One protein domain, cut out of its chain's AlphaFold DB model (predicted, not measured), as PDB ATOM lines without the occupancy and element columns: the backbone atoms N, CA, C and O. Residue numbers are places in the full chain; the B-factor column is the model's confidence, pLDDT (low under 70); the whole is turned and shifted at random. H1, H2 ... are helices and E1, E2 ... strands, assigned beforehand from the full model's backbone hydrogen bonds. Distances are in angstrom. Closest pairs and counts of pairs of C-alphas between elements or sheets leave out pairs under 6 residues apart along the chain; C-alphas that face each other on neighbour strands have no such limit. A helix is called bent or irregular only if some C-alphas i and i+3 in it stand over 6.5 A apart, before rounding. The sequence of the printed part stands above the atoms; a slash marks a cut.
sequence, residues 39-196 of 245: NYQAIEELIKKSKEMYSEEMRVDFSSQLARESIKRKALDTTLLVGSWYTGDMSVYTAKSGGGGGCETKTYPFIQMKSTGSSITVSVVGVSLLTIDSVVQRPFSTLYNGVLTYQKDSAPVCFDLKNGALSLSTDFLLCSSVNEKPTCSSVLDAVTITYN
ATOM      1  N   ASN A  39      25.875  46.035 -25.727       55.66
ATOM      2  CA  ASN A  39      26.520  44.887 -26.358       55.66
ATOM      3  C   ASN A  39      25.684  44.194 -27.434       55.66
ATOM      4  O   ASN A  39      26.198  43.283 -28.046       55.66
ATOM      5  N   TYR A  40      24.446  44.589 -27.731       66.44
ATOM      6  CA  TYR A  40      23.673  43.926 -28.796       66.44
ATOM      7  C   TYR A  40      22.878  44.886 -29.670       66.44
ATOM      8  O   TYR A  40      21.855  44.511 -30.241       66.44
ATOM      9  N   GLN A  41      23.407  46.097 -29.849       68.19
ATOM     10  CA  GLN A  41      22.845  47.125 -30.733       68.19
ATOM     11  C   GLN A  41      22.485  46.592 -32.126       68.19
ATOM     12  O   GLN A  41      21.502  47.015 -32.709       68.19
ATOM     13  N   ALA A  42      23.219  45.608 -32.647       66.62
ATOM     14  CA  ALA A  42      22.918  45.035 -33.956       66.62
ATOM     15  C   ALA A  42      21.598  44.229 -34.001       66.62
ATOM     16  O   ALA A  42      20.962  44.151 -35.048       66.62
ATOM     17  N   ILE A  43      21.160  43.638 -32.880       73.94
ATOM     18  CA  ILE A  43      19.839  42.991 -32.776       73.94
ATOM     19  C   ILE A  43      18.742  44.060 -32.708       73.94
ATOM     20  O   ILE A  43      17.706  43.925 -33.358       73.94
ATOM     21  N   GLU A  44      18.977  45.139 -31.959       78.62
ATOM     22  CA  GLU A  44      18.061  46.285 -31.890       78.62
ATOM     23  C   GLU A  44      17.914  46.964 -33.257       78.62
ATOM     24  O   GLU A  44      16.800  47.252 -33.687       78.62
ATOM     25  N   GLU A  45      19.020  47.159 -33.979       74.94
ATOM     26  CA  GLU A  45      19.041  47.662 -35.353       74.94
ATOM     27  C   GLU A  45      18.280  46.740 -36.302       74.94
ATOM     28  O   GLU A  45      17.534  47.224 -37.151       74.94
ATOM     29  N   LEU A  46      18.406  45.422 -36.133       73.94
ATOM     30  CA  LEU A  46      17.635  44.459 -36.906       73.94
ATOM     31  C   LEU A  46      16.127  44.630 -36.646       73.94
ATOM     32  O   LEU A  46      15.351  44.796 -37.588       73.94
ATOM     33  N   ILE A  47      15.694  44.691 -35.384       82.56
ATOM     34  CA  ILE A  47      14.281  44.933 -35.048       82.56
ATOM     35  C   ILE A  47      13.810  46.280 -35.606       82.56
ATOM     36  O   ILE A  47      12.742  46.359 -36.218       82.56
ATOM     37  N   LYS A  48      14.611  47.336 -35.447       84.31
ATOM     38  CA  LYS A  48      14.317  48.667 -35.983       84.31
ATOM     39  C   LYS A  48      14.139  48.630 -37.499       84.31
ATOM     40  O   LYS A  48      13.181  49.197 -38.011       84.31
ATOM     41  N   LYS A  49      14.993  47.905 -38.214       76.81
ATOM     42  CA  LYS A  49      14.909  47.776 -39.668       76.81
ATOM     43  C   LYS A  49      13.668  47.016 -40.122       76.81
ATOM     44  O   LYS A  49      13.002  47.449 -41.057       76.81
ATOM     45  N   SER A  50      13.294  45.942 -39.424       81.12
ATOM     46  CA  SER A  50      11.989  45.296 -39.641       81.12
ATOM     47  C   SER A  50      10.850  46.305 -39.482       81.12
ATOM     48  O   SER A  50       9.896  46.307 -40.266       81.12
ATOM     49  N   LYS A  51      10.975  47.211 -38.497       85.38
ATOM     50  CA  LYS A  51       9.980  48.254 -38.256       85.38
ATOM     51  C   LYS A  51       9.910  49.316 -39.361       85.38
ATOM     52  O   LYS A  51       8.835  49.870 -39.581       85.38
ATOM     53  N   GLU A  52      11.026  49.587 -40.030       85.00
ATOM     54  CA  GLU A  52      11.127  50.516 -41.164       85.00
ATOM     55  C   GLU A  52      10.636  49.885 -42.477       85.00
ATOM     56  O   GLU A  52      10.011  50.563 -43.289       85.00
ATOM     57  N   MET A  53      10.895  48.590 -42.681       78.50
ATOM     58  CA  MET A  53      10.599  47.882 -43.931       78.50
ATOM     59  C   MET A  53       9.115  47.514 -44.080       78.50
ATOM     60  O   MET A  53       8.583  47.513 -45.190       78.50
ATOM     61  N   TYR A  54       8.431  47.221 -42.971       84.06
ATOM     62  CA  TYR A  54       7.028  46.800 -42.970       84.06
ATOM     63  C   TYR A  54       6.194  47.642 -42.018       84.06
ATOM     64  O   TYR A  54       6.659  47.996 -40.938       84.06
ATOM     65  N   SER A  55       4.933  47.907 -42.371       91.12
ATOM     66  CA  SER A  55       3.986  48.580 -41.480       91.12
ATOM     67  C   SER A  55       3.708  47.759 -40.219       91.12
ATOM     68  O   SER A  55       3.827  46.532 -40.204       91.12
ATOM     69  N   GLU A  56       3.304  48.436 -39.146       90.94
ATOM     70  CA  GLU A  56       2.940  47.778 -37.891       90.94
ATOM     71  C   GLU A  56       1.808  46.762 -38.076       90.94
ATOM     72  O   GLU A  56       1.921  45.639 -37.594       90.94
ATOM     73  N   GLU A  57       0.783  47.117 -38.852       92.62
ATOM     74  CA  GLU A  57      -0.338  46.232 -39.176       92.62
ATOM     75  C   GLU A  57       0.136  44.917 -39.811       92.62
ATOM     76  O   GLU A  57      -0.239  43.843 -39.342       92.62
ATOM     77  N   MET A  58       1.033  44.981 -40.805       88.69
ATOM     78  CA  MET A  58       1.582  43.778 -41.441       88.69
ATOM     79  C   MET A  58       2.378  42.922 -40.456       88.69
ATOM     80  O   MET A  58       2.240  41.699 -40.449       88.69
ATOM     81  N   ARG A  59       3.205  43.543 -39.605       91.81
ATOM     82  CA  ARG A  59       4.013  42.807 -38.618       91.81
ATOM     83  C   ARG A  59       3.135  42.114 -37.576       91.81
ATOM     84  O   ARG A  59       3.403  40.964 -37.221       91.81
ATOM     85  N   VAL A  60       2.098  42.795 -37.090       92.06
ATOM     86  CA  VAL A  60       1.162  42.274 -36.082       92.06
ATOM     87  C   VAL A  60       0.291  41.165 -36.664       92.06
ATOM     88  O   VAL A  60       0.156  40.111 -36.033       92.06
ATOM     89  N   ASP A  61      -0.260  41.352 -37.865       93.50
ATOM     90  CA  ASP A  61      -1.061  40.322 -38.526       93.50
ATOM     91  C   ASP A  61      -0.221  39.069 -38.801       93.50
ATOM     92  O   ASP A  61      -0.601  37.965 -38.404       93.50
ATOM     93  N   PHE A  62       0.982  39.233 -39.357       92.38
ATOM     94  CA  PHE A  62       1.881  38.113 -39.626       92.38
ATOM     95  C   PHE A  62       2.284  37.364 -38.348       92.38
ATOM     96  O   PHE A  62       2.203  36.136 -38.295       92.38
ATOM     97  N   SER A  63       2.647  38.084 -37.284       91.81
ATOM     98  CA  SER A  63       2.980  37.473 -35.987       91.81
ATOM     99  C   SER A  63       1.785  36.712 -35.398       91.81
ATOM    100  O   SER A  63       1.940  35.614 -34.862       91.81
ATOM    101  N   SER A  64       0.571  37.241 -35.567       91.94
ATOM    102  CA  SER A  64      -0.668  36.581 -35.137       91.94
ATOM    103  C   SER A  64      -0.970  35.323 -35.959       91.94
ATOM    104  O   SER A  64      -1.443  34.316 -35.423       91.94
ATOM    105  N   GLN A  65      -0.699  35.338 -37.266       91.06
ATOM    106  CA  GLN A  65      -0.788  34.152 -38.121       91.06
ATOM    107  C   GLN A  65       0.229  33.082 -37.699       91.06
ATOM    108  O   GLN A  65      -0.163  31.929 -37.511       91.06
ATOM    109  N   LEU A  66       1.489  33.459 -37.459       89.12
ATOM    110  CA  LEU A  66       2.521  32.544 -36.961       89.12
ATOM    111  C   LEU A  66       2.144  31.923 -35.619       89.12
ATOM    112  O   LEU A  66       2.270  30.712 -35.455       89.12
ATOM    113  N   ALA A  67       1.630  32.713 -34.676       87.81
ATOM    114  CA  ALA A  67       1.183  32.201 -33.386       87.81
ATOM    115  C   ALA A  67       0.113  31.110 -33.563       87.81
ATOM    116  O   ALA A  67       0.256  30.011 -33.020       87.81
ATOM    117  N   ARG A  68      -0.904  31.362 -34.399       88.69
ATOM    118  CA  ARG A  68      -1.968  30.391 -34.708       88.69
ATOM    119  C   ARG A  68      -1.430  29.122 -35.370       88.69
ATOM    120  O   ARG A  68      -1.795  28.021 -34.963       88.69
ATOM    121  N   GLU A  69      -0.558  29.259 -36.363       86.38
ATOM    122  CA  GLU A  69       0.029  28.117 -37.071       86.38
ATOM    123  C   GLU A  69       0.987  27.310 -36.186       86.38
ATOM    124  O   GLU A  69       0.978  26.079 -36.226       86.38
ATOM    125  N   SER A  70       1.754  27.970 -35.316       83.12
ATOM    126  CA  SER A  70       2.659  27.295 -34.382       83.12
ATOM    127  C   SER A  70       1.902  26.392 -33.403       83.12
ATOM    128  O   SER A  70       2.344  25.277 -33.131       83.12
ATOM    129  N   ILE A  71       0.721  26.816 -32.936       81.06
ATOM    130  CA  ILE A  71      -0.149  26.007 -32.069       81.06
ATOM    131  C   ILE A  71      -0.651  24.770 -32.818       81.06
ATOM    132  O   ILE A  71      -0.587  23.661 -32.285       81.06
ATOM    133  N   LYS A  72      -1.099  24.934 -34.070       79.69
ATOM    134  CA  LYS A  72      -1.548  23.809 -34.905       79.69
ATOM    135  C   LYS A  72      -0.428  22.797 -35.146       79.69
ATOM    136  O   LYS A  72      -0.667  21.597 -35.066       79.69
ATOM    137  N   ARG A  73       0.796  23.262 -35.417       73.00
ATOM    138  CA  ARG A  73       1.944  22.381 -35.692       73.00
ATOM    139  C   ARG A  73       2.535  21.724 -34.452       73.00
ATOM    140  O   ARG A  73       2.959  20.577 -34.550       73.00
ATOM    141  N   LYS A  74       2.496  22.382 -33.288       69.00
ATOM    142  CA  LYS A  74       2.819  21.745 -31.999       69.00
ATOM    143  C   LYS A  74       1.983  20.492 -31.760       69.00
ATOM    144  O   LYS A  74       2.510  19.492 -31.297       69.00
ATOM    145  N   ALA A  75       0.697  20.534 -32.107       61.38
ATOM    146  CA  ALA A  75      -0.191  19.380 -31.973       61.38
ATOM    147  C   ALA A  75       0.157  18.220 -32.931       61.38
ATOM    148  O   ALA A  75      -0.323  17.108 -32.735       61.38
ATOM    149  N   LEU A  76       0.979  18.473 -33.955       60.53
ATOM    150  CA  LEU A  76       1.370  17.514 -34.988       60.53
ATOM    151  C   LEU A  76       2.814  16.999 -34.828       60.53
ATOM    152  O   LEU A  76       3.259  16.252 -35.689       60.53
ATOM    153  N   ASP A  77       3.545  17.416 -33.784       57.03
ATOM    154  CA  ASP A  77       4.931  17.005 -33.462       57.03
ATOM    155  C   ASP A  77       5.919  17.070 -34.651       57.03
ATOM    156  O   ASP A  77       6.854  16.287 -34.789       57.03
ATOM    157  N   THR A  78       5.695  18.012 -35.571       52.22
ATOM    158  CA  THR A  78       6.441  18.136 -36.842       52.22
ATOM    159  C   THR A  78       7.585  19.143 -36.766       52.22
ATOM    160  O   THR A  78       8.040  19.667 -37.783       52.22
ATOM    161  N   THR A  79       8.027  19.494 -35.565       54.91
ATOM    162  CA  THR A  79       8.803  20.716 -35.375       54.91
ATOM    163  C   THR A  79      10.298  20.489 -35.196       54.91
ATOM    164  O   THR A  79      10.722  19.469 -34.663       54.91
ATOM    165  N   LEU A  80      11.042  21.488 -35.691       65.06
ATOM    166  CA  LEU A  80      12.448  21.856 -35.500       65.06
ATOM    167  C   LEU A  80      13.257  20.977 -34.525       65.06
ATOM    168  O   LEU A  80      12.807  20.664 -33.428       65.06
ATOM    169  N   LEU A  81      14.515  20.685 -34.876       66.62
ATOM    170  CA  LEU A  81      15.448  19.931 -34.031       66.62
ATOM    171  C   LEU A  81      15.421  20.442 -32.576       66.62
ATOM    172  O   LEU A  81      15.695  21.616 -32.327       66.62
ATOM    173  N   VAL A  82      15.070  19.572 -31.629       73.62
ATOM    174  CA  VAL A  82      15.054  19.869 -30.188       73.62
ATOM    175  C   VAL A  82      16.444  19.599 -29.626       73.62
ATOM    176  O   VAL A  82      17.036  18.554 -29.900       73.62
ATOM    177  N   GLY A  83      16.982  20.521 -28.834       70.56
ATOM    178  CA  GLY A  83      18.307  20.337 -28.255       70.56
ATOM    179  C   GLY A  83      18.905  21.603 -27.668       70.56
ATOM    180  O   GLY A  83      18.322  22.683 -27.721       70.56
ATOM    181  N   SER A  84      20.083  21.458 -27.075       71.62
ATOM    182  CA  SER A  84      20.887  22.569 -26.574       71.62
ATOM    183  C   SER A  84      22.300  22.423 -27.112       71.62
ATOM    184  O   SER A  84      22.894  21.352 -27.002       71.62
ATOM    185  N   TRP A  85      22.844  23.508 -27.647       68.75
ATOM    186  CA  TRP A  85      24.166  23.549 -28.253       68.75
ATOM    187  C   TRP A  85      24.918  24.782 -27.767       68.75
ATOM    188  O   TRP A  85      24.376  25.888 -27.761       68.75
ATOM    189  N   TYR A  86      26.176  24.599 -27.376       65.94
ATOM    190  CA  TYR A  86      27.098  25.715 -27.188       65.94
ATOM    191  C   TYR A  86      27.651  26.094 -28.551       65.94
ATOM    192  O   TYR A  86      28.320  25.287 -29.191       65.94
ATOM    193  N   THR A  87      27.326  27.297 -29.005       61.38
ATOM    194  CA  THR A  87      27.535  27.724 -30.385       61.38
ATOM    195  C   THR A  87      28.832  28.475 -30.625       61.38
ATOM    196  O   THR A  87      29.062  28.948 -31.736       61.38
ATOM    197  N   GLY A  88      29.679  28.588 -29.600       61.56
ATOM    198  CA  GLY A  88      30.892  29.390 -29.680       61.56
ATOM    199  C   GLY A  88      30.529  30.865 -29.801       61.56
ATOM    200  O   GLY A  88      29.770  31.373 -28.980       61.56
ATOM    201  N   ASP A  89      31.042  31.542 -30.822       62.62
ATOM    202  CA  ASP A  89      30.877  32.984 -30.976       62.62
ATOM    203  C   ASP A  89      29.809  33.327 -32.019       62.62
ATOM    204  O   ASP A  89      29.862  32.881 -33.160       62.62
ATOM    205  N   MET A  90      28.869  34.192 -31.659       63.56
ATOM    206  CA  MET A  90      27.934  34.814 -32.584       63.56
ATOM    207  C   MET A  90      28.605  35.979 -33.290       63.56
ATOM    208  O   MET A  90      28.881  37.008 -32.689       63.56
ATOM    209  N   SER A  91      28.821  35.854 -34.590       64.56
ATOM    210  CA  SER A  91      29.151  37.018 -35.409       64.56
ATOM    211  C   SER A  91      27.867  37.699 -35.861       64.56
ATOM    212  O   SER A  91      26.908  37.042 -36.233       64.56
ATOM    213  N   VAL A  92      27.827  39.019 -35.816       64.19
ATOM    214  CA  VAL A  92      26.728  39.816 -36.336       64.19
ATOM    215  C   VAL A  92      27.283  40.739 -37.393       64.19
ATOM    216  O   VAL A  92      28.235  41.474 -37.145       64.19
ATOM    217  N   TYR A  93      26.683  40.674 -38.572       64.50
ATOM    218  CA  TYR A  93      27.090  41.438 -39.733       64.50
ATOM    219  C   TYR A  93      26.081  42.555 -39.935       64.50
ATOM    220  O   TYR A  93      24.882  42.311 -40.016       64.50
ATOM    221  N   THR A  94      26.573  43.783 -39.990       61.78
ATOM    222  CA  THR A  94      25.765  44.979 -40.245       61.78
ATOM    223  C   THR A  94      26.309  45.680 -41.480       61.78
ATOM    224  O   THR A  94      27.512  45.640 -41.750       61.78
ATOM    225  N   ALA A  95      25.439  46.291 -42.278       58.94
ATOM    226  CA  ALA A  95      25.885  47.107 -43.400       58.94
ATOM    227  C   ALA A  95      26.601  48.359 -42.868       58.94
ATOM    228  O   ALA A  95      26.086  49.033 -41.976       58.94
ATOM    229  N   LYS A  96      27.771  48.709 -43.421       61.16
ATOM    230  CA  LYS A  96      28.426  49.973 -43.061       61.16
ATOM    231  C   LYS A  96      27.542  51.151 -43.471       61.16
ATOM    232  O   LYS A  96      27.221  51.324 -44.647       61.16
ATOM    233  N   SER A  97      27.206  52.002 -42.509       53.03
ATOM    234  CA  SER A  97      26.565  53.288 -42.783       53.03
ATOM    235  C   SER A  97      27.575  54.207 -43.482       53.03
ATOM    236  O   SER A  97      28.528  54.652 -42.849       53.03
ATOM    237  N   GLY A  98      27.412  54.464 -44.788       52.41
ATOM    238  CA  GLY A  98      28.268  55.431 -45.500       52.41
ATOM    239  C   GLY A  98      28.618  55.171 -46.970       52.41
ATOM    240  O   GLY A  98      29.591  55.741 -47.449       52.41
ATOM    241  N   GLY A  99      27.890  54.328 -47.712       48.72
ATOM    242  CA  GLY A  99      28.049  54.206 -49.177       48.72
ATOM    243  C   GLY A  99      29.323  53.498 -49.674       48.72
ATOM    244  O   GLY A  99      29.414  53.167 -50.853       48.72
ATOM    245  N   GLY A 100      30.283  53.202 -48.797       47.38
ATOM    246  CA  GLY A 100      31.422  52.333 -49.092       47.38
ATOM    247  C   GLY A 100      31.056  50.876 -48.829       47.38
ATOM    248  O   GLY A 100      31.026  50.461 -47.673       47.38
ATOM    249  N   GLY A 101      30.753  50.117 -49.886       54.09
ATOM    250  CA  GLY A 101      30.366  48.705 -49.804       54.09
ATOM    251  C   GLY A 101      31.259  47.898 -48.852       54.09
ATOM    252  O   GLY A 101      32.468  47.795 -49.047       54.09
ATOM    253  N   GLY A 102      30.662  47.362 -47.788       60.66
ATOM    254  CA  GLY A 102      31.339  46.577 -46.760       60.66
ATOM    255  C   GLY A 102      30.422  46.304 -45.567       60.66
ATOM    256  O   GLY A 102      29.477  47.057 -45.330       60.66
ATOM    257  N   CYS A 103      30.703  45.241 -44.811       62.25
ATOM    258  CA  CYS A 103      30.019  44.957 -43.549       62.25
ATOM    259  C   CYS A 103      30.913  45.322 -42.361       62.25
ATOM    260  O   CYS A 103      32.139  45.203 -42.435       62.25
ATOM    261  N   GLU A 104      30.300  45.739 -41.264       65.44
ATOM    262  CA  GLU A 104      30.915  45.689 -39.946       65.44
ATOM    263  C   GLU A 104      30.518  44.370 -39.278       65.44
ATOM    264  O   GLU A 104      29.337  44.015 -39.236       65.44
ATOM    265  N   THR A 105      31.513  43.634 -38.786       66.94
ATOM    266  CA  THR A 105      31.305  42.384 -38.053       66.94
ATOM    267  C   THR A 105      31.553  42.640 -36.575       66.94
ATOM    268  O   THR A 105      32.668  42.992 -36.191       66.94
ATOM    269  N   LYS A 106      30.536  42.422 -35.743       64.69
ATOM    270  CA  LYS A 106      30.671  42.377 -34.283       64.69
ATOM    271  C   LYS A 106      30.590  40.931 -33.824       64.69
ATOM    272  O   LYS A 106      29.673  40.219 -34.215       64.69
ATOM    273  N   THR A 107      31.537  40.487 -33.008       63.81
ATOM    274  CA  THR A 107      31.578  39.107 -32.513       63.81
ATOM    275  C   THR A 107      31.230  39.078 -31.030       63.81
ATOM    276  O   THR A 107      31.880  39.736 -30.221       63.81
ATOM    277  N   TYR A 108      30.205  38.305 -30.691       63.53
ATOM    278  CA  TYR A 108      29.686  38.087 -29.349       63.53
ATOM    279  C   TYR A 108      29.996  36.667 -28.914       63.53
ATOM    280  O   TYR A 108      29.456  35.716 -29.480       63.53
ATOM    281  N   PRO A 109      30.888  36.498 -27.947       58.06
ATOM    282  CA  PRO A 109      31.453  35.188 -27.702       58.06
ATOM    283  C   PRO A 109      30.655  34.382 -26.647       58.06
ATOM    284  O   PRO A 109      29.928  34.950 -25.835       58.06
ATOM    285  N   PHE A 110      30.772  33.048 -26.677       58.28
ATOM    286  CA  PHE A 110      30.033  32.067 -25.841       58.28
ATOM    287  C   PHE A 110      28.504  32.181 -25.830       58.28
ATOM    288  O   PHE A 110      27.858  32.324 -24.787       58.28
ATOM    289  N   ILE A 111      27.922  32.004 -27.004       69.00
ATOM    290  CA  ILE A 111      26.492  31.838 -27.164       69.00
ATOM    291  C   ILE A 111      26.093  30.376 -26.918       69.00
ATOM    292  O   ILE A 111      26.720  29.434 -27.399       69.00
ATOM    293  N   GLN A 112      25.023  30.177 -26.164       72.88
ATOM    294  CA  GLN A 112      24.284  28.929 -26.066       72.88
ATOM    295  C   GLN A 112      22.952  29.098 -26.787       72.88
ATOM    296  O   GLN A 112      22.195  30.027 -26.502       72.88
ATOM    297  N   MET A 113      22.646  28.160 -27.675       77.25
ATOM    298  CA  MET A 113      21.363  28.062 -28.349       77.25
ATOM    299  C   MET A 113      20.600  26.855 -27.812       77.25
ATOM    300  O   MET A 113      21.119  25.741 -27.777       77.25
ATOM    301  N   LYS A 114      19.352  27.067 -27.413       79.25
ATOM    302  CA  LYS A 114      18.441  26.035 -26.926       79.25
ATOM    303  C   LYS A 114      17.172  26.055 -27.760       79.25
ATOM    304  O   LYS A 114      16.471  27.058 -27.785       79.25
ATOM    305  N   SER A 115      16.863  24.941 -28.406       80.62
ATOM    306  CA  SER A 115      15.625  24.731 -29.147       80.62
ATOM    307  C   SER A 115      14.686  23.807 -28.379       80.62
ATOM    308  O   SER A 115      15.084  22.726 -27.939       80.62
ATOM    309  N   THR A 116      13.425  24.215 -28.253       76.44
ATOM    310  CA  THR A 116      12.324  23.396 -27.712       76.44
ATOM    311  C   THR A 116      11.449  22.792 -28.812       76.44
ATOM    312  O   THR A 116      10.362  22.293 -28.535       76.44
ATOM    313  N   GLY A 117      11.862  22.915 -30.077       72.88
ATOM    314  CA  GLY A 117      11.041  22.593 -31.247       72.88
ATOM    315  C   GLY A 117      10.117  23.742 -31.653       72.88
ATOM    316  O   GLY A 117       9.929  24.012 -32.832       72.88
ATOM    317  N   SER A 118       9.602  24.497 -30.684       76.81
ATOM    318  CA  SER A 118       8.698  25.625 -30.948       76.81
ATOM    319  C   SER A 118       9.267  27.008 -30.683       76.81
ATOM    320  O   SER A 118       8.671  28.011 -31.082       76.81
ATOM    321  N   SER A 119      10.397  27.040 -29.990       83.81
ATOM    322  CA  SER A 119      11.138  28.246 -29.691       83.81
ATOM    323  C   SER A 119      12.628  27.966 -29.723       83.81
ATOM    324  O   SER A 119      13.065  26.848 -29.430       83.81
ATOM    325  N   ILE A 120      13.400  28.991 -30.065       83.94
ATOM    326  CA  ILE A 120      14.855  29.003 -29.995       83.94
ATOM    327  C   ILE A 120      15.248  30.120 -29.040       83.94
ATOM    328  O   ILE A 120      14.967  31.286 -29.283       83.94
ATOM    329  N   THR A 121      15.905  29.777 -27.943       85.31
ATOM    330  CA  THR A 121      16.533  30.748 -27.048       85.31
ATOM    331  C   THR A 121      18.014  30.799 -27.353       85.31
ATOM    332  O   THR A 121      18.675  29.765 -27.400       85.31
ATOM    333  N   VAL A 122      18.537  31.999 -27.530       79.50
ATOM    334  CA  VAL A 122      19.965  32.259 -27.666       79.50
ATOM    335  C   VAL A 122      20.371  33.042 -26.423       79.50
ATOM    336  O   VAL A 122      19.684  33.975 -26.017       79.50
ATOM    337  N   SER A 123      21.440  32.624 -25.763       74.19
ATOM    338  CA  SER A 123      21.837  33.122 -24.443       74.19
ATOM    339  C   SER A 123      23.347  33.243 -24.343       74.19
ATOM    340  O   SER A 123      24.062  32.452 -24.948       74.19
ATOM    341  N   VAL A 124      23.829  34.207 -23.566       67.88
ATOM    342  CA  VAL A 124      25.211  34.205 -23.070       67.88
ATOM    343  C   VAL A 124      25.163  33.675 -21.661       67.88
ATOM    344  O   VAL A 124      24.339  34.142 -20.890       67.88
ATOM    345  N   VAL A 125      26.000  32.686 -21.351       55.72
ATOM    346  CA  VAL A 125      25.985  31.883 -20.117       55.72
ATOM    347  C   VAL A 125      25.192  32.499 -18.951       55.72
ATOM    348  O   VAL A 125      25.646  33.427 -18.286       55.72
ATOM    349  N   GLY A 126      23.996  31.953 -18.703       49.34
ATOM    350  CA  GLY A 126      23.117  32.352 -17.596       49.34
ATOM    351  C   GLY A 126      22.187  33.545 -17.864       49.34
ATOM    352  O   GLY A 126      21.309  33.805 -17.046       49.34
ATOM    353  N   VAL A 127      22.318  34.232 -19.002       61.50
ATOM    354  CA  VAL A 127      21.508  35.395 -19.398       61.50
ATOM    355  C   VAL A 127      20.893  35.158 -20.778       61.50
ATOM    356  O   VAL A 127      21.593  34.985 -21.778       61.50
ATOM    357  N   SER A 128      19.558  35.149 -20.838       63.44
ATOM    358  CA  SER A 128      18.835  35.074 -22.111       63.44
ATOM    359  C   SER A 128      19.117  36.325 -22.925       63.44
ATOM    360  O   SER A 128      18.880  37.435 -22.450       63.44
ATOM    361  N   LEU A 129      19.619  36.132 -24.139       76.69
ATOM    362  CA  LEU A 129      19.948  37.226 -25.028       76.69
ATOM    363  C   LEU A 129      18.745  37.576 -25.896       76.69
ATOM    364  O   LEU A 129      18.221  38.679 -25.822       76.69
ATOM    365  N   LEU A 130      18.301  36.614 -26.697       83.75
ATOM    366  CA  LEU A 130      17.157  36.749 -27.586       83.75
ATOM    367  C   LEU A 130      16.356  35.451 -27.594       83.75
ATOM    368  O   LEU A 130      16.858  34.368 -27.268       83.75
ATOM    369  N   THR A 131      15.104  35.557 -28.006       87.94
ATOM    370  CA  THR A 131      14.225  34.404 -28.187       87.94
ATOM    371  C   THR A 131      13.542  34.504 -29.537       87.94
ATOM    372  O   THR A 131      13.136  35.581 -29.950       87.94
ATOM    373  N   ILE A 132      13.436  33.384 -30.238       88.62
ATOM    374  CA  ILE A 132      12.626  33.244 -31.441       88.62
ATOM    375  C   ILE A 132      11.491  32.300 -31.086       88.62
ATOM    376  O   ILE A 132      11.726  31.111 -30.876       88.62
ATOM    377  N   ASP A 133      10.281  32.830 -31.013       90.00
ATOM    378  CA  ASP A 133       9.074  32.074 -30.696       90.00
ATOM    379  C   ASP A 133       8.201  31.871 -31.936       90.00
ATOM    380  O   ASP A 133       8.493  32.371 -33.025       90.00
ATOM    381  N   SER A 134       7.119  31.107 -31.767       89.00
ATOM    382  CA  SER A 134       6.141  30.823 -32.825       89.00
ATOM    383  C   SER A 134       6.796  30.295 -34.103       89.00
ATOM    384  O   SER A 134       6.437  30.692 -35.211       89.00
ATOM    385  N   VAL A 135       7.768  29.392 -33.935       87.50
ATOM    386  CA  VAL A 135       8.543  28.835 -35.043       87.50
ATOM    387  C   VAL A 135       7.660  27.958 -35.929       87.50
ATOM    388  O   VAL A 135       7.059  26.984 -35.472       87.50
ATOM    389  N   VAL A 136       7.616  28.283 -37.220       86.88
ATOM    390  CA  VAL A 136       6.862  27.547 -38.238       86.88
ATOM    391  C   VAL A 136       7.741  27.337 -39.464       86.88
ATOM    392  O   VAL A 136       8.200  28.295 -40.082       86.88
ATOM    393  N   GLN A 137       7.953  26.079 -39.858       85.94
ATOM    394  CA  GLN A 137       8.681  25.767 -41.090       85.94
ATOM    395  C   GLN A 137       7.884  26.219 -42.320       85.94
ATOM    396  O   GLN A 137       6.698  25.886 -42.461       85.94
ATOM    397  N   ARG A 138       8.539  26.932 -43.238       83.31
ATOM    398  CA  ARG A 138       7.929  27.345 -44.504       83.31
ATOM    399  C   ARG A 138       7.608  26.112 -45.363       83.31
ATOM    400  O   ARG A 138       8.397  25.168 -45.403       83.31
ATOM    401  N   PRO A 139       6.461  26.090 -46.063       80.50
ATOM    402  CA  PRO A 139       6.146  25.010 -46.991       80.50
ATOM    403  C   PRO A 139       7.238  24.851 -48.054       80.50
ATOM    404  O   PRO A 139       7.725  25.846 -48.589       80.50
ATOM    405  N   PHE A 140       7.598  23.604 -48.367       79.19
ATOM    406  CA  PHE A 140       8.542  23.254 -49.440       79.19
ATOM    407  C   PHE A 140       9.938  23.896 -49.315       79.19
ATOM    408  O   PHE A 140      10.645  24.042 -50.309       79.19
ATOM    409  N   SER A 141      10.347  24.280 -48.101       81.12
ATOM    410  CA  SER A 141      11.618  24.955 -47.839       81.12
ATOM    411  C   SER A 141      12.271  24.444 -46.551       81.12
ATOM    412  O   SER A 141      11.603  23.929 -45.652       81.12
ATOM    413  N   THR A 142      13.593  24.593 -46.449       78.94
ATOM    414  CA  THR A 142      14.340  24.377 -45.197       78.94
ATOM    415  C   THR A 142      14.256  25.579 -44.256       78.94
ATOM    416  O   THR A 142      14.713  25.489 -43.125       78.94
ATOM    417  N   LEU A 143      13.664  26.685 -44.714       85.88
ATOM    418  CA  LEU A 143      13.530  27.925 -43.961       85.88
ATOM    419  C   LEU A 143      12.375  27.875 -42.958       85.88
ATOM    420  O   LEU A 143      11.363  27.196 -43.155       85.88
ATOM    421  N   TYR A 144      12.494  28.688 -41.920       87.44
ATOM    422  CA  TYR A 144      11.521  28.858 -40.854       87.44
ATOM    423  C   TYR A 144      11.141  30.325 -40.724       87.44
ATOM    424  O   TYR A 144      11.957  31.214 -40.942       87.44
ATOM    425  N   ASN A 145       9.903  30.568 -40.323       90.25
ATOM    426  CA  ASN A 145       9.465  31.866 -39.842       90.25
ATOM    427  C   ASN A 145       9.302  31.803 -38.327       90.25
ATOM    428  O   ASN A 145       8.960  30.755 -37.776       90.25
ATOM    429  N   GLY A 146       9.526  32.927 -37.662       90.38
ATOM    430  CA  GLY A 146       9.323  33.062 -36.227       90.38
ATOM    431  C   GLY A 146       9.212  34.522 -35.817       90.38
ATOM    432  O   GLY A 146       9.298  35.428 -36.646       90.38
ATOM    433  N   VAL A 147       9.023  34.744 -34.525       91.44
ATOM    434  CA  VAL A 147       8.998  36.079 -33.927       91.44
ATOM    435  C   VAL A 147      10.230  36.224 -33.050       91.44
ATOM    436  O   VAL A 147      10.335  35.571 -32.015       91.44
ATOM    437  N   LEU A 148      11.165  37.068 -33.482       89.94
ATOM    438  CA  LEU A 148      12.332  37.444 -32.700       89.94
ATOM    439  C   LEU A 148      11.906  38.431 -31.617       89.94
ATOM    440  O   LEU A 148      11.283  39.445 -31.916       89.94
ATOM    441  N   THR A 149      12.298  38.156 -30.381       89.62
ATOM    442  CA  THR A 149      12.115  39.021 -29.220       89.62
ATOM    443  C   THR A 149      13.472  39.289 -28.585       89.62
ATOM    444  O   THR A 149      14.237  38.363 -28.302       89.62
ATOM    445  N   TYR A 150      13.762  40.565 -28.355       83.62
ATOM    446  CA  TYR A 150      14.941  41.037 -27.640       83.62
ATOM    447  C   TYR A 150      14.510  42.153 -26.686       83.62
ATOM    448  O   TYR A 150      13.855  43.114 -27.091       83.62
ATOM    449  N   GLN A 151      14.847  42.012 -25.402       82.31
ATOM    450  CA  GLN A 151      14.352  42.883 -24.330       82.31
ATOM    451  C   GLN A 151      12.813  43.034 -24.353       82.31
ATOM    452  O   GLN A 151      12.101  42.077 -24.059       82.31
ATOM    453  N   LYS A 152      12.296  44.231 -24.665       82.25
ATOM    454  CA  LYS A 152      10.858  44.559 -24.714       82.25
ATOM    455  C   LYS A 152      10.317  44.687 -26.139       82.25
ATOM    456  O   LYS A 152       9.162  45.059 -26.315       82.25
ATOM    457  N   ASP A 153      11.153  44.410 -27.131       86.44
ATOM    458  CA  ASP A 153      10.879  44.670 -28.533       86.44
ATOM    459  C   ASP A 153      10.842  43.360 -29.324       86.44
ATOM    460  O   ASP A 153      11.553  42.400 -29.014       86.44
ATOM    461  N   SER A 154       9.995  43.311 -30.353       88.81
ATOM    462  CA  SER A 154       9.851  42.127 -31.195       88.81
ATOM    463  C   SER A 154       9.656  42.461 -32.667       88.81
ATOM    464  O   SER A 154       9.165  43.533 -33.040       88.81
ATOM    465  N   ALA A 155      10.073  41.525 -33.513       89.06
ATOM    466  CA  ALA A 155       9.906  41.594 -34.951       89.06
ATOM    467  C   ALA A 155       9.718  40.191 -35.544       89.06
ATOM    468  O   ALA A 155      10.409  39.251 -35.139       89.06
ATOM    469  N   PRO A 156       8.822  40.024 -36.527       88.62
ATOM    470  CA  PRO A 156       8.800  38.816 -37.336       88.62
ATOM    471  C   PRO A 156      10.105  38.681 -38.130       88.62
ATOM    472  O   PRO A 156      10.631  39.653 -38.675       88.62
ATOM    473  N   VAL A 157      10.622  37.456 -38.187       88.38
ATOM    474  CA  VAL A 157      11.875  37.109 -38.860       88.38
ATOM    475  C   VAL A 157      11.719  35.824 -39.658       88.38
ATOM    476  O   VAL A 157      10.902  34.957 -39.336       88.38
ATOM    477  N   CYS A 158      12.564  35.687 -40.670       86.38
ATOM    478  CA  CYS A 158      12.806  34.428 -41.347       86.38
ATOM    479  C   CYS A 158      14.211  33.929 -41.040       86.38
ATOM    480  O   CYS A 158      15.146  34.723 -40.937       86.38
ATOM    481  N   PHE A 159      14.373  32.620 -40.883       84.94
ATOM    482  CA  PHE A 159      15.653  32.042 -40.519       84.94
ATOM    483  C   PHE A 159      15.884  30.643 -41.077       84.94
ATOM    484  O   PHE A 159      14.951  29.923 -41.424       84.94
ATOM    485  N   ASP A 160      17.155  30.262 -41.149       82.75
ATOM    486  CA  ASP A 160      17.594  28.897 -41.425       82.75
ATOM    487  C   ASP A 160      18.433  28.400 -40.256       82.75
ATOM    488  O   ASP A 160      19.198  29.161 -39.654       82.75
ATOM    489  N   LEU A 161      18.280  27.116 -39.951       75.00
ATOM    490  CA  LEU A 161      19.042  26.423 -38.928       75.00
ATOM    491  C   LEU A 161      19.745  25.235 -39.581       75.00
ATOM    492  O   LEU A 161      19.145  24.180 -39.798       75.00
ATOM    493  N   LYS A 162      21.037  25.392 -39.869       71.75
ATOM    494  CA  LYS A 162      21.828  24.372 -40.565       71.75
ATOM    495  C   LYS A 162      23.170  24.164 -39.886       71.75
ATOM    496  O   LYS A 162      23.926  25.108 -39.685       71.75
ATOM    497  N   ASN A 163      23.488  22.910 -39.559       63.81
ATOM    498  CA  ASN A 163      24.749  22.525 -38.908       63.81
ATOM    499  C   ASN A 163      25.056  23.349 -37.641       63.81
ATOM    500  O   ASN A 163      26.200  23.717 -37.395       63.81
ATOM    501  N   GLY A 164      24.016  23.671 -36.865       57.09
ATOM    502  CA  GLY A 164      24.102  24.503 -35.667       57.09
ATOM    503  C   GLY A 164      24.105  26.010 -35.931       57.09
ATOM    504  O   GLY A 164      23.860  26.756 -34.994       57.09
ATOM    505  N   ALA A 165      24.336  26.478 -37.164       67.12
ATOM    506  CA  ALA A 165      24.332  27.901 -37.492       67.12
ATOM    507  C   ALA A 165      22.902  28.408 -37.700       67.12
ATOM    508  O   ALA A 165      22.098  27.746 -38.357       67.12
ATOM    509  N   LEU A 166      22.618  29.585 -37.146       74.69
ATOM    510  CA  LEU A 166      21.334  30.264 -37.211       74.69
ATOM    511  C   LEU A 166      21.490  31.548 -38.034       74.69
ATOM    512  O   LEU A 166      22.077  32.528 -37.585       74.69
ATOM    513  N   SER A 167      20.954  31.552 -39.247       76.75
ATOM    514  CA  SER A 167      20.954  32.734 -40.116       76.75
ATOM    515  C   SER A 167      19.590  33.400 -40.061       76.75
ATOM    516  O   SER A 167      18.607  32.736 -40.362       76.75
ATOM    517  N   LEU A 168      19.522  34.684 -39.708       77.75
ATOM    518  CA  LEU A 168      18.285  35.454 -39.544       77.75
ATOM    519  C   LEU A 168      18.193  36.554 -40.603       77.75
ATOM    520  O   LEU A 168      19.195  37.192 -40.918       77.75
ATOM    521  N   SER A 169      16.986  36.828 -41.087       79.38
ATOM    522  CA  SER A 169      16.641  37.982 -41.920       79.38
ATOM    523  C   SER A 169      15.335  38.604 -41.433       79.38
ATOM    524  O   SER A 169      14.415  37.898 -41.006       79.38
ATOM    525  N   THR A 170      15.243  39.928 -41.511       75.50
ATOM    526  CA  THR A 170      14.000  40.662 -41.221       75.50
ATOM    527  C   THR A 170      13.050  40.755 -42.388       75.50
ATOM    528  O   THR A 170      11.912  41.173 -42.184       75.50
ATOM    529  N   ASP A 171      13.475  40.361 -43.587       78.19
ATOM    530  CA  ASP A 171      12.546  40.152 -44.688       78.19
ATOM    531  C   ASP A 171      11.789  38.839 -44.443       78.19
ATOM    532  O   ASP A 171      12.138  37.773 -44.950       78.19
ATOM    533  N   PHE A 172      10.773  38.889 -43.585       80.06
ATOM    534  CA  PHE A 172      10.017  37.707 -43.172       80.06
ATOM    535  C   PHE A 172       9.038  37.200 -44.246       80.06
ATOM    536  O   PHE A 172       8.501  36.098 -44.117       80.06
ATOM    537  N   LEU A 173       8.800  37.976 -45.310       81.12
ATOM    538  CA  LEU A 173       7.915  37.591 -46.414       81.12
ATOM    539  C   LEU A 173       8.687  36.876 -47.528       81.12
ATOM    540  O   LEU A 173       8.305  35.779 -47.960       81.12
ATOM    541  N   LEU A 174       9.783  37.476 -47.986       79.12
ATOM    542  CA  LEU A 174      10.604  36.961 -49.077       79.12
ATOM    543  C   LEU A 174      11.721  36.054 -48.557       79.12
ATOM    544  O   LEU A 174      12.135  35.143 -49.273       79.12
ATOM    545  N   CYS A 175      12.159  36.226 -47.305       75.75
ATOM    546  CA  CYS A 175      13.352  35.580 -46.746       75.75
ATOM    547  C   CYS A 175      14.606  35.817 -47.588       75.75
ATOM    548  O   CYS A 175      15.516  34.979 -47.600       75.75
ATOM    549  N   SER A 176      14.667  36.940 -48.311       63.97
ATOM    550  CA  SER A 176      15.891  37.326 -48.996       63.97
ATOM    551  C   SER A 176      17.007  37.425 -47.957       63.97
ATOM    552  O   SER A 176      16.795  37.916 -46.846       63.97
ATOM    553  N   SER A 177      18.177  36.888 -48.303       62.19
ATOM    554  CA  SER A 177      19.385  36.839 -47.464       62.19
ATOM    555  C   SER A 177      19.478  35.704 -46.434       62.19
ATOM    556  O   SER A 177      20.521  35.564 -45.797       62.19
ATOM    557  N   VAL A 178      18.479  34.819 -46.311       61.88
ATOM    558  CA  VAL A 178      18.601  33.606 -45.482       61.88
ATOM    559  C   VAL A 178      19.269  32.474 -46.278       61.88
ATOM    560  O   VAL A 178      18.589  31.560 -46.733       61.88
ATOM    561  N   ASN A 179      20.581  32.550 -46.538       53.00
ATOM    562  CA  ASN A 179      21.380  31.396 -47.009       53.00
ATOM    563  C   ASN A 179      22.879  31.669 -47.199       53.00
ATOM    564  O   ASN A 179      23.672  30.732 -47.275       53.00
ATOM    565  N   GLU A 180      23.301  32.923 -47.311       49.62
ATOM    566  CA  GLU A 180      24.689  33.224 -47.646       49.62
ATOM    567  C   GLU A 180      25.493  33.443 -46.364       49.62
ATOM    568  O   GLU A 180      25.051  34.145 -45.453       49.62
ATOM    569  N   LYS A 181      26.711  32.878 -46.287       49.56
ATOM    570  CA  LYS A 181      27.766  33.547 -45.507       49.56
ATOM    571  C   LYS A 181      27.698  35.004 -45.956       49.56
ATOM    572  O   LYS A 181      27.857  35.181 -47.160       49.56
ATOM    573  N   PRO A 182      27.426  35.985 -45.085       49.25
ATOM    574  CA  PRO A 182      27.116  37.339 -45.523       49.25
ATOM    575  C   PRO A 182      28.277  37.871 -46.363       49.25
ATOM    576  O   PRO A 182      29.324  38.268 -45.855       49.25
ATOM    577  N   THR A 183      28.129  37.788 -47.680       45.69
ATOM    578  CA  THR A 183      29.028  38.368 -48.660       45.69
ATOM    579  C   THR A 183      28.629  39.822 -48.690       45.69
ATOM    580  O   THR A 183      27.476  40.126 -48.962       45.69
ATOM    581  N   CYS A 184      29.551  40.723 -48.358       49.22
ATOM    582  CA  CYS A 184      29.303  42.163 -48.223       49.22
ATOM    583  C   CYS A 184      28.991  42.870 -49.555       49.22
ATOM    584  O   CYS A 184      29.571  43.899 -49.891       49.22
ATOM    585  N   SER A 185      28.072  42.302 -50.325       42.56
ATOM    586  CA  SER A 185      27.522  42.770 -51.578       42.56
ATOM    587  C   SER A 185      26.350  43.696 -51.270       42.56
ATOM    588  O   SER A 185      25.197  43.297 -51.345       42.56
ATOM    589  N   SER A 186      26.683  44.926 -50.872       40.72
ATOM    590  CA  SER A 186      25.887  46.170 -50.926       40.72
ATOM    591  C   SER A 186      24.443  46.234 -50.383       40.72
ATOM    592  O   SER A 186      23.927  47.341 -50.278       40.72
ATOM    593  N   VAL A 187      23.795  45.136 -49.992       46.41
ATOM    594  CA  VAL A 187      22.452  45.097 -49.393       46.41
ATOM    595  C   VAL A 187      22.394  43.879 -48.469       46.41
ATOM    596  O   VAL A 187      22.213  42.760 -48.939       46.41
ATOM    597  N   LEU A 188      22.603  44.053 -47.164       50.38
ATOM    598  CA  LEU A 188      22.462  42.948 -46.210       50.38
ATOM    599  C   LEU A 188      21.641  43.377 -44.993       50.38
ATOM    600  O   LEU A 188      22.048  44.244 -44.219       50.38
ATOM    601  N   ASP A 189      20.496  42.703 -44.859       51.47
ATOM    602  CA  ASP A 189      19.451  42.869 -43.837       51.47
ATOM    603  C   ASP A 189      19.397  41.630 -42.926       51.47
ATOM    604  O   ASP A 189      18.347  41.237 -42.416       51.47
ATOM    605  N   ALA A 190      20.546  40.967 -42.780       52.09
ATOM    606  CA  ALA A 190      20.654  39.645 -42.191       52.09
ATOM    607  C   ALA A 190      21.647  39.625 -41.030       52.09
ATOM    608  O   ALA A 190      22.779  40.091 -41.147       52.09
ATOM    609  N   VAL A 191      21.227  39.022 -39.920       56.94
ATOM    610  CA  VAL A 191      22.098  38.702 -38.787       56.94
ATOM    611  C   VAL A 191      22.409  37.216 -38.845       56.94
ATOM    612  O   VAL A 191      21.542  36.370 -38.639       56.94
ATOM    613  N   THR A 192      23.661  36.877 -39.131       56.69
ATOM    614  CA  THR A 192      24.099  35.482 -39.234       56.69
ATOM    615  C   THR A 192      24.790  35.022 -37.962       56.69
ATOM    616  O   THR A 192      26.007  35.131 -37.839       56.69
ATOM    617  N   ILE A 193      24.039  34.414 -37.050       55.59
ATOM    618  CA  ILE A 193      24.580  33.757 -35.860       55.59
ATOM    619  C   ILE A 193      25.272  32.461 -36.298       55.59
ATOM    620  O   ILE A 193      24.678  31.388 -36.399       55.59
ATOM    621  N   THR A 194      26.561  32.564 -36.610       52.19
ATOM    622  CA  THR A 194      27.345  31.404 -37.037       52.19
ATOM    623  C   THR A 194      27.716  30.556 -35.830       52.19
ATOM    624  O   THR A 194      28.438  31.003 -34.950       52.19
ATOM    625  N   TYR A 195      27.266  29.305 -35.822       49.19
ATOM    626  CA  TYR A 195      27.806  28.273 -34.948       49.19
ATOM    627  C   TYR A 195      29.145  27.829 -35.497       49.19
ATOM    628  O   TYR A 195      29.219  27.059 -36.456       49.19
ATOM    629  N   ASN A 196      30.211  28.284 -34.857       43.91
ATOM    630  CA  ASN A 196      31.392  27.454 -34.827       43.91
ATOM    631  C   ASN A 196      31.090  26.422 -33.754       43.91
ATOM    632  O   ASN A 196      31.032  26.746 -32.570       43.91
TER     633      ASN A 196
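Overview. This is residues 39 to 196 of the 245 residues of the protein "Predicted protein" of Naegleria gruberi (UniProt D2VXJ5). The domain is a sheet of eight strands, E1 to E8, curled like part of a barrel and nearly closed, with its two edge strands, E1 and E8, coming side by side. H1 sits at one end of this curl with the sheet curling round it, and the longer H2 packs on the outside, over E4, E5 and E6. The printed part has 158 residues with two named helices followed by eight named strands, whose order across the antiparallel sheet is E1, E2, E3, E4, E5, E6, E7, E8. The class is mixed, helices and strands. The whole is compact, with a radius of gyration of the C-alphas of 14.8 A, and spans 48 by 35 by 31 A.

Along the chain. The sheet begins with E1, residues 83 to 95, 31.7 A from first to last C-alpha; C-alpha 83 is at (18.307, 20.337, -28.255). E2, residues 103 to 115, is 28.7 A long. E3 is residues 120 to 124, 13.5 A, and E4 is residues 127 to 137, 27.0 A. E5 is residues 144 to 150, 18.3 A, and E6 is residues 153 to 162, 26.0 A. E7 is residues 165 to 169, 13.4 A, and E8 is residues 190 to 193, 9.5 A, ending at C-alpha 193 at (24.580, 33.757, -35.860). Before the strands stand H1, residues 41 to 53, 18.0 A, with C-alpha 41 at (22.845, 47.125, -30.733), and H2, residues 56 to 74, 26.7 A.

Arrangement. E1 to E8 form a meander, each strand the antiparallel neighbour of the one before, and each successive pair is a hairpin. The sheet is strongly twisted, and the way across it turns by 162 degrees from edge to edge. It is a folded sheet, bent back on itself into two leaves that face each other: E1 to E5 face E7 and E8, with E6 as the hinge. E1 bends by 74 degrees at residue 86, E2 by 81 degrees at residue 110, E4 by 59 degrees at residue 134 and E6 by 68 degrees at residue 156. Between E1 and E2, N of Met 90 and O of Tyr 108 are 2.7 A apart, within hydrogen-bond range. Likewise within range are N 112 and O 123 of E2 and E3, 2.8 A; N 120 and O 132 of E3 and E4, 2.8 A; and N 133 and O 147 of E4 and E5, 2.9 A. So are N 148 and O 155 of E5 and E6, 2.8 A; N 160 and O 167 of E6 and E7, 3.0 A; and N 168 and O 191 of E7 and E8, 2.8 A. The edge strands E1 and E8 have their closest C-alphas, those of Met 90 and Ile 193, 4.8 A apart. E1 and E5, for instance, are apart. H1 is on the sheet, which curls round it; its closest C-alpha pair with E6 is Ile 47 and Ala 155, 5.5 A, and with E8 Leu 46 and Val 191, 7.5 A. H2 is on the sheet at a height over the sheet of 8.1 A, over E4, E5 and E6, and runs slantwise to the strands, at 50 degrees to E6 on the local plane. Its closest C-alphas with E4 are those of Ala 67 and Ser 134, 5.2 A. H1 and H2 meet only through their link. In H1 and H2 every O i to N i+4 pair is within hydrogen-bond range.

Size, cuts and confidence. The two C-alphas farthest apart, those of Ala 75 and Gly 100, are 48.8 A apart. The printed part has no cut. The link from E7 to E8, residues 170 to 189, is long. The mean pLDDT of the printed part is 72.3, and 68 residues are under 70, among them residues 85 to 111 and 176 to 196.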